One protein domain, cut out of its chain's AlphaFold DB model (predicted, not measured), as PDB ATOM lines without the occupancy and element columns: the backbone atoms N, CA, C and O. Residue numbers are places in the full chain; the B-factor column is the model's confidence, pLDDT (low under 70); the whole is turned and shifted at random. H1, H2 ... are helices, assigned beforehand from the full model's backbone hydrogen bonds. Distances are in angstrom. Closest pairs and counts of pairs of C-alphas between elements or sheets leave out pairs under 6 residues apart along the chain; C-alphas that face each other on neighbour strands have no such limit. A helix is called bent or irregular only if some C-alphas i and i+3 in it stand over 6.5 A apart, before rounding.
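This is residues 262 to 333 and 380 to 402 of the 402 residues of the protein "Hypothetical protein" of Noctiluca scintillans (UniProt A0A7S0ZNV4). The longest helix, H3, lies between H2 and H4, both of which run the opposite way to it, and the three make a slightly bowed layer. H1 runs crosswise over one side of this layer, reaching from the first residues of H4 to H2 and staying apart from H3, while residues 300 to 305 of the link from H2 to H3 stick out. The printed part has 95 residues, with four named helices in the order H1, H2, H3, H4 and no named strand, and its class is all helix. It is compact, with a radius of gyration of the C-alphas of 13.7 A and spans of 38 by 33 by 21 A.

Find C-alpha 309 at (217.453, 294.630, 270.074); from there H3, residues 309 to 329, runs 29.1 A to C-alpha 329 at (197.870, 275.318, 279.640). It has a kink of 50 degrees near residue 323 and is irregular, with C-alphas 325 and 328 8.8 A apart. Look next at H2, residues 284 to 291, and at H4, residues 383 to 394, which is 16.2 A long. H1, residues 262 to 278, begins with C-alpha 262 at (193.818, 292.041, 285.747) and is 25.0 A long.

Begin at H3 and look at Ser 323: its C-alpha is 5.3 A from that of Pro 285, the closest pair of H3 and H2. These two touch at a shallow tilt of 10 degrees, opposite ways, and form a helical hairpin. With residues 314 to 322 alone H3 touches H4, at a shallow tilt of 9 degrees, opposite ways; their closest C-alphas, of Phe 322 and Phe 385, are 5.8 A apart. H2 and H4 are apart. H1 touches H2 with residues 272 to 276 alone, about perpendicular at 84 degrees; the closest C-alphas, of Leu 275 and Val 284, are 6.2 A apart. H1 and H4 touch only at their ends, with residues 262 to 265 and 383 to 386; C-alphas 264 and 386, the closest, are 6.0 A apart. The helix packing is mostly aligned, but only just, with 2 of 3 pairs at a shallow tilt. In H2 and H4 every O i to N i+4 pair is within hydrogen-bond range; in H1 11 of 13 are, and in H3 14 of 17.

Find Arg 305 and Ala 333, whose C-alphas are the two farthest apart, at 41.0 A. Residues 334 to 379 are not printed, and C-alphas 333 and 380 lie 9.8 A apart across the cut. The link from H1 to H2 is tight; that from H2 to H3, residues 292 to 308, is long, and its residues 300 to 305 stand free. The printed part ends at residue 402, the chain's last. The mean pLDDT of the printed part is 77.2, and 24 residues are under 70, among them residues 295 to 308 and 329 to 333.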
ATOM      1  N   ASP A 262     195.053 292.619 286.287       84.94
ATOM      2  CA  ASP A 262     193.818 292.041 285.747       84.94
ATOM      3  C   ASP A 262     193.611 292.354 284.258       84.94
ATOM      4  O   ASP A 262     193.251 291.471 283.468       84.94
ATOM      5  N   ALA A 263     193.852 293.602 283.839       87.38
ATOM      6  CA  ALA A 263     193.752 293.993 282.435       87.38
ATOM      7  C   ALA A 263     194.816 293.281 281.589       87.38
ATOM      8  O   ALA A 263     194.502 292.752 280.517       87.38
ATOM      9  N   CYS A 264     196.053 293.201 282.092       87.81
ATOM     10  CA  CYS A 264     197.131 292.440 281.465       87.81
ATOM     11  C   CYS A 264     196.767 290.953 281.329       87.81
ATOM     12  O   CYS A 264     196.853 290.388 280.235       87.81
ATOM     13  N   GLN A 265     196.278 290.324 282.400       88.00
ATOM     14  CA  GLN A 265     195.882 288.918 282.400       88.00
ATOM     15  C   GLN A 265     194.723 288.659 281.434       88.00
ATOM     16  O   GLN A 265     194.743 287.680 280.681       88.00
ATOM     17  N   THR A 266     193.731 289.549 281.399       88.81
ATOM     18  CA  THR A 266     192.599 289.470 280.466       88.81
ATOM     19  C   THR A 266     193.077 289.561 279.019       88.81
ATOM     20  O   THR A 266     192.688 288.742 278.177       88.81
ATOM     21  N   HIS A 267     193.967 290.512 278.726       88.81
ATOM     22  CA  HIS A 267     194.556 290.679 277.402       88.81
ATOM     23  C   HIS A 267     195.337 289.432 276.971       88.81
ATOM     24  O   HIS A 267     195.070 288.866 275.906       88.81
ATOM     25  N   MET A 268     196.250 288.959 277.820       87.12
ATOM     26  CA  MET A 268     197.093 287.801 277.528       87.12
ATOM     27  C   MET A 268     196.296 286.509 277.401       87.12
ATOM     28  O   MET A 268     196.561 285.712 276.502       87.12
ATOM     29  N   THR A 269     195.248 286.331 278.204       87.81
ATOM     30  CA  THR A 269     194.298 285.223 278.034       87.81
ATOM     31  C   THR A 269     193.655 285.265 276.645       87.81
ATOM     32  O   THR A 269     193.533 284.233 275.981       87.81
ATOM     33  N   GLY A 270     193.286 286.453 276.158       89.38
ATOM     34  CA  GLY A 270     192.776 286.648 274.801       89.38
ATOM     35  C   GLY A 270     193.805 286.336 273.708       89.38
ATOM     36  O   GLY A 270     193.466 285.698 272.706       89.38
ATOM     37  N   VAL A 271     195.062 286.753 273.887       88.50
ATOM     38  CA  VAL A 271     196.181 286.439 272.976       88.50
ATOM     39  C   VAL A 271     196.412 284.933 272.904       88.50
ATOM     40  O   VAL A 271     196.345 284.355 271.820       88.50
ATOM     41  N   VAL A 272     196.579 284.279 274.054       89.25
ATOM     42  CA  VAL A 272     196.759 282.828 274.154       89.25
ATOM     43  C   VAL A 272     195.589 282.094 273.516       89.25
ATOM     44  O   VAL A 272     195.808 281.190 272.716       89.25
ATOM     45  N   LYS A 273     194.344 282.491 273.807       89.00
ATOM     46  CA  LYS A 273     193.158 281.852 273.226       89.00
ATOM     47  C   LYS A 273     193.189 281.899 271.700       89.00
ATOM     48  O   LYS A 273     192.898 280.891 271.063       89.00
ATOM     49  N   ARG A 274     193.574 283.032 271.107       88.75
ATOM     50  CA  ARG A 274     193.719 283.163 269.647       88.75
ATOM     51  C   ARG A 274     194.854 282.296 269.109       88.75
ATOM     52  O   ARG A 274     194.642 281.571 268.143       88.75
ATOM     53  N   LEU A 275     196.011 282.298 269.770       88.44
ATOM     54  CA  LEU A 275     197.135 281.445 269.382       88.44
ATOM     55  C   LEU A 275     196.785 279.960 269.468       88.44
ATOM     56  O   LEU A 275     197.160 279.214 268.576       88.44
ATOM     57  N   THR A 276     196.000 279.527 270.457       89.44
ATOM     58  CA  THR A 276     195.571 278.122 270.570       89.44
ATOM     59  C   THR A 276     194.634 277.656 269.452       89.44
ATOM     60  O   THR A 276     194.433 276.452 269.309       89.44
ATOM     61  N   VAL A 277     194.060 278.569 268.657       91.56
ATOM     62  CA  VAL A 277     193.287 278.201 267.456       91.56
ATOM     63  C   VAL A 277     194.217 277.784 266.316       91.56
ATOM     64  O   VAL A 277     193.901 276.855 265.580       91.56
ATOM     65  N   ALA A 278     195.361 278.458 266.176       90.94
ATOM     66  CA  ALA A 278     196.322 278.218 265.098       90.94
ATOM     67  C   ALA A 278     197.448 277.247 265.495       90.94
ATOM     68  O   ALA A 278     197.989 276.536 264.651       90.94
ATOM     69  N   TYR A 279     197.795 277.203 266.779       92.06
ATOM     70  CA  TYR A 279     198.941 276.482 267.317       92.06
ATOM     71  C   TYR A 279     198.515 275.498 268.403       92.06
ATOM     72  O   TYR A 279     197.620 275.757 269.208       92.06
ATOM     73  N   THR A 280     199.209 274.362 268.479       90.38
ATOM     74  CA  THR A 280     199.009 273.430 269.594       90.38
ATOM     75  C   THR A 280     199.428 274.084 270.912       90.38
ATOM     76  O   THR A 280     200.312 274.940 270.935       90.38
ATOM     77  N   ARG A 281     198.870 273.635 272.045       88.00
ATOM     78  CA  ARG A 281     199.241 274.161 273.375       88.00
ATOM     79  C   ARG A 281     200.751 274.122 273.648       88.00
ATOM     80  O   ARG A 281     201.250 274.969 274.378       88.00
ATOM     81  N   ARG A 282     201.480 273.162 273.065       87.69
ATOM     82  CA  ARG A 282     202.947 273.054 273.181       87.69
ATOM     83  C   ARG A 282     203.689 274.108 272.361       87.69
ATOM     84  O   ARG A 282     204.800 274.480 272.708       87.69
ATOM     85  N   MET A 283     203.081 274.566 271.273       92.31
ATOM     86  CA  MET A 283     203.663 275.535 270.350       92.31
ATOM     87  C   MET A 283     203.372 276.982 270.753       92.31
ATOM     88  O   MET A 283     204.081 277.865 270.289       92.31
ATOM     89  N   VAL A 284     202.382 277.242 271.618       92.06
ATOM     90  CA  VAL A 284     202.007 278.613 272.013       92.06
ATOM     91  C   VAL A 284     203.189 279.415 272.583       92.06
ATOM     92  O   VAL A 284     203.445 280.494 272.049       92.06
ATOM     93  N   PRO A 285     203.971 278.929 273.572       91.94
ATOM     94  CA  PRO A 285     205.104 279.709 274.079       91.94
ATOM     95  C   PRO A 285     206.172 279.969 273.012       91.94
ATOM     96  O   PRO A 285     206.666 281.084 272.895       91.94
ATOM     97  N   ALA A 286     206.470 278.968 272.176       91.62
ATOM     98  CA  ALA A 286     207.403 279.131 271.065       91.62
ATOM     99  C   ALA A 286     206.894 280.169 270.052       91.62
ATOM    100  O   ALA A 286     207.669 281.006 269.607       91.62
ATOM    101  N   SER A 287     205.598 280.166 269.724       91.25
ATOM    102  CA  SER A 287     205.010 281.164 268.823       91.25
ATOM    103  C   SER A 287     205.145 282.579 269.385       91.25
ATOM    104  O   SER A 287     205.651 283.445 268.685       91.25
ATOM    105  N   LEU A 288     204.830 282.798 270.670       89.50
ATOM    106  CA  LEU A 288     205.036 284.092 271.334       89.50
ATOM    107  C   LEU A 288     206.505 284.527 271.303       89.50
ATOM    108  O   LEU A 288     206.800 285.697 271.086       89.50
ATOM    109  N   PHE A 289     207.429 283.583 271.487       90.25
ATOM    110  CA  PHE A 289     208.860 283.868 271.478       90.25
ATOM    111  C   PHE A 289     209.332 284.323 270.093       90.25
ATOM    112  O   PHE A 289     210.106 285.271 269.977       90.25
ATOM    113  N   TRP A 290     208.846 283.678 269.030       89.00
ATOM    114  CA  TRP A 290     209.158 284.075 267.659       89.00
ATOM    115  C   TRP A 290     208.522 285.418 267.292       89.00
ATOM    116  O   TRP A 290     209.171 286.222 266.622       89.00
ATOM    117  N   GLU A 291     207.328 285.728 267.800       85.81
ATOM    118  CA  GLU A 291     206.700 287.044 267.616       85.81
ATOM    119  C   GLU A 291     207.518 288.191 268.235       85.81
ATOM    120  O   GLU A 291     207.523 289.291 267.688       85.81
ATOM    121  N   CYS A 292     208.321 287.941 269.280       83.38
ATOM    122  CA  CYS A 292     209.277 288.939 269.784       83.38
ATOM    123  C   CYS A 292     210.317 289.362 268.733       83.38
ATOM    124  O   CYS A 292     210.877 290.450 268.819       83.38
ATOM    125  N   THR A 293     210.599 288.505 267.747       76.06
ATOM    126  CA  THR A 293     211.497 288.812 266.618       76.06
ATOM    127  C   THR A 293     210.744 289.243 265.365       76.06
ATOM    128  O   THR A 293     211.300 289.949 264.528       76.06
ATOM    129  N   ASN A 294     209.477 288.841 265.255       73.31
ATOM    130  CA  ASN A 294     208.637 288.997 264.077       73.31
ATOM    131  C   ASN A 294     207.612 290.128 264.224       73.31
ATOM    132  O   ASN A 294     206.562 290.093 263.591       73.31
ATOM    133  N   TYR A 295     207.924 291.151 265.026       57.41
ATOM    134  CA  TYR A 295     207.144 292.381 265.224       57.41
ATOM    135  C   TYR A 295     207.102 293.250 263.939       57.41
ATOM    136  O   TYR A 295     207.313 294.456 263.949       57.41
ATOM    137  N   MET A 296     206.896 292.614 262.790       44.91
ATOM    138  CA  MET A 296     207.047 293.058 261.405       44.91
ATOM    139  C   MET A 296     205.872 293.906 260.901       44.91
ATOM    140  O   MET A 296     205.883 294.361 259.764       44.91
ATOM    141  N   VAL A 297     204.890 294.200 261.756       45.69
ATOM    142  CA  VAL A 297     203.982 295.347 261.570       45.69
ATOM    143  C   VAL A 297     204.584 296.621 262.191       45.69
ATOM    144  O   VAL A 297     203.867 297.618 262.273       45.69
ATOM    145  N   GLN A 298     205.857 296.559 262.652       45.34
ATOM    146  CA  GLN A 298     206.713 297.632 263.188       45.34
ATOM    147  C   GLN A 298     205.974 298.966 263.151       45.34
ATOM    148  O   GLN A 298     205.861 299.565 262.087       45.34
ATOM    149  N   LEU A 299     205.418 299.434 264.270       43.53
ATOM    150  CA  LEU A 299     204.989 300.838 264.351       43.53
ATOM    151  C   LEU A 299     203.868 301.324 263.459       43.53
ATOM    152  O   LEU A 299     203.716 302.537 263.309       43.53
ATOM    153  N   SER A 300     203.016 300.449 262.946       37.78
ATOM    154  CA  SER A 300     201.896 300.943 262.140       37.78
ATOM    155  C   SER A 300     200.987 301.943 262.897       37.78
ATOM    156  O   SER A 300     200.210 302.633 262.247       37.78
ATOM    157  N   PHE A 301     201.115 302.094 264.234       35.56
ATOM    158  CA  PHE A 301     200.299 303.021 265.037       35.56
ATOM    159  C   PHE A 301     200.972 303.773 266.223       35.56
ATOM    160  O   PHE A 301     200.272 304.563 266.848       35.56
ATOM    161  N   SER A 302     202.265 303.590 266.575       36.91
ATOM    162  CA  SER A 302     202.835 304.112 267.858       36.91
ATOM    163  C   SER A 302     203.962 305.161 267.776       36.91
ATOM    164  O   SER A 302     204.514 305.536 268.802       36.91
ATOM    165  N   HIS A 303     204.300 305.663 266.587       46.94
ATOM    166  CA  HIS A 303     205.264 306.758 266.342       46.94
ATOM    167  C   HIS A 303     206.776 306.564 266.678       46.94
ATOM    168  O   HIS A 303     207.566 307.337 266.133       46.94
ATOM    169  N   ASP A 304     207.220 305.539 267.421       47.59
ATOM    170  CA  ASP A 304     208.656 305.226 267.698       47.59
ATOM    171  C   ASP A 304     209.343 304.204 266.763       47.59
ATOM    172  O   ASP A 304     209.325 303.008 267.009       47.59
ATOM    173  N   ARG A 305     209.971 304.670 265.677       49.62
ATOM    174  CA  ARG A 305     210.293 303.938 264.425       49.62
ATOM    175  C   ARG A 305     211.075 302.597 264.440       49.62
ATOM    176  O   ARG A 305     211.215 302.043 263.350       49.62
ATOM    177  N   ALA A 306     211.513 302.007 265.555       57.41
ATOM    178  CA  ALA A 306     212.108 300.661 265.521       57.41
ATOM    179  C   ALA A 306     211.970 299.878 266.838       57.41
ATOM    180  O   ALA A 306     212.213 300.414 267.912       57.41
ATOM    181  N   VAL A 307     211.660 298.577 266.742       62.97
ATOM    182  CA  VAL A 307     211.844 297.634 267.862       62.97
ATOM    183  C   VAL A 307     213.340 297.382 268.029       62.97
ATOM    184  O   VAL A 307     213.979 296.742 267.179       62.97
ATOM    185  N   THR A 308     213.899 297.864 269.134       65.38
ATOM    186  CA  THR A 308     215.330 297.748 269.418       65.38
ATOM    187  C   THR A 308     215.705 296.297 269.731       65.38
ATOM    188  O   THR A 308     214.866 295.463 270.082       65.38
ATOM    189  N   ALA A 309     216.990 295.948 269.629       71.00
ATOM    190  CA  ALA A 309     217.453 294.630 270.074       71.00
ATOM    191  C   ALA A 309     217.224 294.412 271.590       71.00
ATOM    192  O   ALA A 309     217.132 293.267 272.045       71.00
ATOM    193  N   HIS A 310     217.099 295.496 272.368       70.44
ATOM    194  CA  HIS A 310     216.780 295.466 273.791       70.44
ATOM    195  C   HIS A 310     215.364 294.946 273.980       70.44
ATOM    196  O   HIS A 310     215.177 293.942 274.660       70.44
ATOM    197  N   ASP A 311     214.405 295.552 273.282       71.19
ATOM    198  CA  ASP A 311     212.992 295.180 273.335       71.19
ATOM    199  C   ASP A 311     212.790 293.712 272.969       71.19
ATOM    200  O   ASP A 311     212.052 292.995 273.643       71.19
ATOM    201  N   ARG A 312     213.503 293.224 271.943       80.06
ATOM    202  CA  ARG A 312     213.464 291.805 271.547       80.06
ATOM    203  C   ARG A 312     213.965 290.904 272.667       80.06
ATOM    204  O   ARG A 312     213.302 289.929 273.002       80.06
ATOM    205  N   THR A 313     215.112 291.241 273.256       78.38
ATOM    206  CA  THR A 313     215.734 290.467 274.342       78.38
ATOM    207  C   THR A 313     214.840 290.440 275.580       78.38
ATOM    208  O   THR A 313     214.633 289.395 276.195       78.38
ATOM    209  N   VAL A 314     214.275 291.591 275.928       79.94
ATOM    210  CA  VAL A 314     213.348 291.764 277.041       79.94
ATOM    211  C   VAL A 314     212.063 290.974 276.795       79.94
ATOM    212  O   VAL A 314     211.680 290.175 277.644       79.94
ATOM    213  N   CYS A 315     211.445 291.108 275.619       85.44
ATOM    214  CA  CYS A 315     210.265 290.336 275.224       85.44
ATOM    215  C   CYS A 315     210.532 288.830 275.318       85.44
ATOM    216  O   CYS A 315     209.779 288.105 275.963       85.44
ATOM    217  N   GLN A 316     211.644 288.360 274.748       88.19
ATOM    218  CA  GLN A 316     212.044 286.954 274.787       88.19
ATOM    219  C   GLN A 316     212.233 286.440 276.216       88.19
ATOM    220  O   GLN A 316     211.805 285.328 276.521       88.19
ATOM    221  N   ARG A 317     212.832 287.247 277.101       86.81
ATOM    222  CA  ARG A 317     212.986 286.913 278.522       86.81
ATOM    223  C   ARG A 317     211.631 286.756 279.211       86.81
ATOM    224  O   ARG A 317     211.396 285.728 279.837       86.81
ATOM    225  N   ILE A 318     210.724 287.719 279.045       87.94
ATOM    226  CA  ILE A 318     209.382 287.661 279.646       87.94
ATOM    227  C   ILE A 318     208.594 286.461 279.081       87.94
ATOM    228  O   ILE A 318     207.913 285.748 279.815       87.94
ATOM    229  N   VAL A 319     208.712 286.169 277.781       89.25
ATOM    230  CA  VAL A 319     208.072 284.985 277.185       89.25
ATOM    231  C   VAL A 319     208.683 283.680 277.709       89.25
ATOM    232  O   VAL A 319     207.965 282.692 277.873       89.25
ATOM    233  N   ALA A 320     209.982 283.645 278.009       87.44
ATOM    234  CA  ALA A 320     210.603 282.487 278.645       87.44
ATOM    235  C   ALA A 320     210.035 282.249 280.058       87.44
ATOM    236  O   ALA A 320     209.724 281.108 280.403       87.44
ATOM    237  N   GLU A 321     209.819 283.316 280.836       85.38
ATOM    238  CA  GLU A 321     209.134 283.253 282.137       85.38
ATOM    239  C   GLU A 321     207.696 282.745 281.976       85.38
ATOM    240  O   GLU A 321     207.310 281.774 282.628       85.38
ATOM    241  N   PHE A 322     206.937 283.298 281.022       87.06
ATOM    242  CA  PHE A 322     205.606 282.799 280.668       87.06
ATOM    243  C   PHE A 322     205.619 281.300 280.346       87.06
ATOM    244  O   PHE A 322     204.776 280.545 280.827       87.06
ATOM    245  N   SER A 323     206.590 280.849 279.547       87.12
ATOM    246  CA  SER A 323     206.718 279.443 279.165       87.12
ATOM    247  C   SER A 323     206.944 278.530 280.370       87.12
ATOM    248  O   SER A 323     206.489 277.385 280.345       87.12
ATOM    249  N   ALA A 324     207.631 279.013 281.407       83.00
ATOM    250  CA  ALA A 324     207.842 278.269 282.643       83.00
ATOM    251  C   ALA A 324     206.551 278.141 283.473       83.00
ATOM    252  O   ALA A 324     206.355 277.133 284.151       83.00
ATOM    253  N   GLU A 325     205.648 279.124 283.405       81.94
ATOM    254  CA  GLU A 325     204.366 279.109 284.131       81.94
ATOM    255  C   GLU A 325     203.234 278.418 283.364       81.94
ATOM    256  O   GLU A 325     202.301 277.888 283.969       81.94
ATOM    257  N   TRP A 326     203.332 278.391 282.033       83.62
ATOM    258  CA  TRP A 326     202.310 277.875 281.127       83.62
ATOM    259  C   TRP A 326     201.911 276.423 281.417       83.62
ATOM    260  O   TRP A 326     200.724 276.102 281.362       83.62
ATOM    261  N   ASN A 327     202.887 275.545 281.689       77.06
ATOM    262  CA  ASN A 327     202.688 274.109 281.939       77.06
ATOM    263  C   ASN A 327     201.640 273.467 280.996       77.06
ATOM    264  O   ASN A 327     200.636 272.907 281.423       77.06
ATOM    265  N   PHE A 328     201.810 273.638 279.681       74.81
ATOM    266  CA  PHE A 328     200.881 273.139 278.647       74.81
ATOM    267  C   PHE A 328     199.421 273.620 278.754       74.81
ATOM    268  O   PHE A 328     198.512 272.993 278.202       74.81
ATOM    269  N   GLY A 329     199.192 274.757 279.402       67.44
ATOM    270  CA  GLY A 329     197.870 275.318 279.640       67.44
ATOM    271  C   GLY A 329     197.222 274.824 280.933       67.44
ATOM    272  O   GLY A 329     196.101 275.231 281.207       67.44
ATOM    273  N   GLU A 330     197.892 273.972 281.713       68.62
ATOM    274  CA  GLU A 330     197.423 273.512 283.030       68.62
ATOM    275  C   GLU A 330     197.791 274.501 284.151       68.62
ATOM    276  O   GLU A 330     197.224 274.433 285.239       68.62
ATOM    277  N   GLY A 331     198.693 275.453 283.864       63.97
ATOM    278  CA  GLY A 331     199.247 276.399 284.834       63.97
ATOM    279  C   GLY A 331     200.210 275.736 285.826       63.97
ATOM    280  O   GLY A 331     200.285 274.506 285.932       63.97
ATOM    281  N   LYS A 332     200.954 276.541 286.598       59.31
ATOM    282  CA  LYS A 332     201.485 276.057 287.880       59.31
ATOM    283  C   LYS A 332     200.276 275.630 288.707       59.31
ATOM    284  O   LYS A 332     199.391 276.451 288.946       59.31
ATOM    285  N   ALA A 333     200.237 274.367 289.132       49.84
ATOM    286  CA  ALA A 333     199.293 273.948 290.155       49.84
ATOM    287  C   ALA A 333     199.550 274.848 291.365       49.84
ATOM    288  O   ALA A 333     200.567 274.700 292.046       49.84
ATOM    289  N   LEU A 380     194.322 280.478 283.723       72.69
ATOM    290  CA  LEU A 380     195.766 280.592 283.805       72.69
ATOM    291  C   LEU A 380     196.081 281.773 284.711       72.69
ATOM    292  O   LEU A 380     195.698 282.905 284.410       72.69
ATOM    293  N   ASN A 381     196.750 281.500 285.825       80.25
ATOM    294  CA  ASN A 381     197.301 282.560 286.645       80.25
ATOM    295  C   ASN A 381     198.512 283.147 285.906       80.25
ATOM    296  O   ASN A 381     199.518 282.463 285.742       80.25
ATOM    297  N   MET A 382     198.370 284.377 285.411       84.38
ATOM    298  CA  MET A 382     199.418 285.120 284.702       84.38
ATOM    299  C   MET A 382     199.920 286.310 285.527       84.38
ATOM    300  O   MET A 382     200.537 287.214 284.968       84.38
ATOM    301  N   SER A 383     199.640 286.345 286.836       83.94
ATOM    302  CA  SER A 383     200.029 287.478 287.678       83.94
ATOM    303  C   SER A 383     201.542 287.692 287.662       83.94
ATOM    304  O   SER A 383     201.974 288.817 287.446       83.94
ATOM    305  N   GLY A 384     202.335 286.616 287.760       84.94
ATOM    306  CA  GLY A 384     203.798 286.669 287.685       84.94
ATOM    307  C   GLY A 384     204.292 287.293 286.381       84.94
ATOM    308  O   GLY A 384     205.008 288.289 286.409       84.94
ATOM    309  N   PHE A 385     203.819 286.783 285.239       86.62
ATOM    310  CA  PHE A 385     204.096 287.379 283.926       86.62
ATOM    311  C   PHE A 385     203.732 288.871 283.866       86.62
ATOM    312  O   PHE A 385     204.523 289.686 283.399       86.62
ATOM    313  N   CYS A 386     202.540 289.245 284.337       88.56
ATOM    314  CA  CYS A 386     202.070 290.627 284.287       88.56
ATOM    315  C   CYS A 386     202.866 291.562 285.205       88.56
ATOM    316  O   CYS A 386     203.065 292.722 284.842       88.56
ATOM    317  N   THR A 387     203.353 291.072 286.346       87.31
ATOM    318  CA  THR A 387     204.294 291.801 287.203       87.31
ATOM    319  C   THR A 387     205.630 291.987 286.488       87.31
ATOM    320  O   THR A 387     206.082 293.122 286.379       87.31
ATOM    321  N   SER A 388     206.205 290.938 285.886       85.69
ATOM    322  CA  SER A 388     207.459 291.046 285.124       85.69
ATOM    323  C   SER A 388     207.363 292.037 283.957       85.69
ATOM    324  O   SER A 388     208.289 292.813 283.726       85.69
ATOM    325  N   VAL A 389     206.243 292.051 283.219       85.69
ATOM    326  CA  VAL A 389     206.003 293.033 282.142       85.69
ATOM    327  C   VAL A 389     205.992 294.455 282.696       85.69
ATOM    328  O   VAL A 389     206.572 295.359 282.092       85.69
ATOM    329  N   CYS A 390     205.345 294.657 283.841       83.88
ATOM    330  CA  CYS A 390     205.300 295.958 284.480       83.88
ATOM    331  C   CYS A 390     206.686 296.405 284.958       83.88
ATOM    332  O   CYS A 390     207.110 297.512 284.638       83.88
ATOM    333  N   GLU A 391     207.426 295.532 285.644       82.62
ATOM    334  CA  GLU A 391     208.770 295.833 286.149       82.62
ATOM    335  C   GLU A 391     209.769 296.103 285.026       82.62
ATOM    336  O   GLU A 391     210.671 296.924 285.154       82.62
ATOM    337  N   VAL A 392     209.601 295.443 283.886       77.56
ATOM    338  CA  VAL A 392     210.369 295.759 282.685       77.56
ATOM    339  C   VAL A 392     210.085 297.171 282.191       77.56
ATOM    340  O   VAL A 392     211.006 297.872 281.783       77.56
ATOM    341  N   LYS A 393     208.813 297.574 282.192       75.44
ATOM    342  CA  LYS A 393     208.382 298.851 281.627       75.44
ATOM    343  C   LYS A 393     208.693 300.033 282.543       75.44
ATOM    344  O   LYS A 393     209.016 301.109 282.055       75.44
ATOM    345  N   PHE A 394     208.552 299.841 283.849       73.44
ATOM    346  CA  PHE A 394     208.622 300.914 284.840       73.44
ATOM    347  C   PHE A 394     209.784 300.756 285.829       73.44
ATOM    348  O   PHE A 394     209.979 301.612 286.683       73.44
ATOM    349  N   GLY A 395     210.570 299.687 285.720       69.25
ATOM    350  CA  GLY A 395     211.645 299.361 286.652       69.25
ATOM    351  C   GLY A 395     211.221 298.358 287.730       69.25
ATOM    352  O   GLY A 395     210.052 298.235 288.098       69.25
ATOM    353  N   ILE A 396     212.206 297.623 288.247       71.69
ATOM    354  CA  ILE A 396     212.005 296.627 289.307       71.69
ATOM    355  C   ILE A 396     211.472 297.323 290.561       71.69
ATOM    356  O   ILE A 396     212.049 298.311 291.017       71.69
ATOM    357  N   GLY A 397     210.387 296.790 291.130       69.12
ATOM    358  CA  GLY A 397     209.752 297.367 292.314       69.12
ATOM    359  C   GLY A 397     209.042 298.697 292.065       69.12
ATOM    360  O   GLY A 397     208.733 299.397 293.031       69.12
ATOM    361  N   ALA A 398     208.780 299.056 290.802       69.06
ATOM    362  CA  ALA A 398     207.976 300.223 290.491       69.06
ATOM    363  C   ALA A 398     206.617 300.130 291.187       69.06
ATOM    364  O   ALA A 398     205.934 299.108 291.141       69.06
ATOM    365  N   VAL A 399     206.227 301.233 291.816       68.56
ATOM    366  CA  VAL A 399     204.980 301.360 292.583       68.56
ATOM    367  C   VAL A 399     203.770 301.004 291.732       68.56
ATOM    368  O   VAL A 399     202.831 300.374 292.201       68.56
ATOM    369  N   LEU A 400     203.848 301.344 290.445       72.75
ATOM    370  CA  LEU A 400     202.809 301.070 289.467       72.75
ATOM    371  C   LEU A 400     202.516 299.579 289.319       72.75
ATOM    372  O   LEU A 400     201.429 299.262 288.870       72.75
ATOM    373  N   CYS A 401     203.450 298.692 289.678       76.94
ATOM    374  CA  CYS A 401     203.379 297.249 289.451       76.94
ATOM    375  C   CYS A 401     202.801 296.430 290.609       76.94
ATOM    376  O   CYS A 401     202.783 295.200 290.503       76.94
ATOM    377  N   LYS A 402     202.395 297.084 291.704       67.12
ATOM    378  CA  LYS A 402     201.942 296.432 292.937       67.12
ATOM    379  C   LYS A 402     200.441 296.194 292.995       67.12
ATOM    380  O   LYS A 402     199.678 297.052 292.505       67.12
TER     381      LYS A 402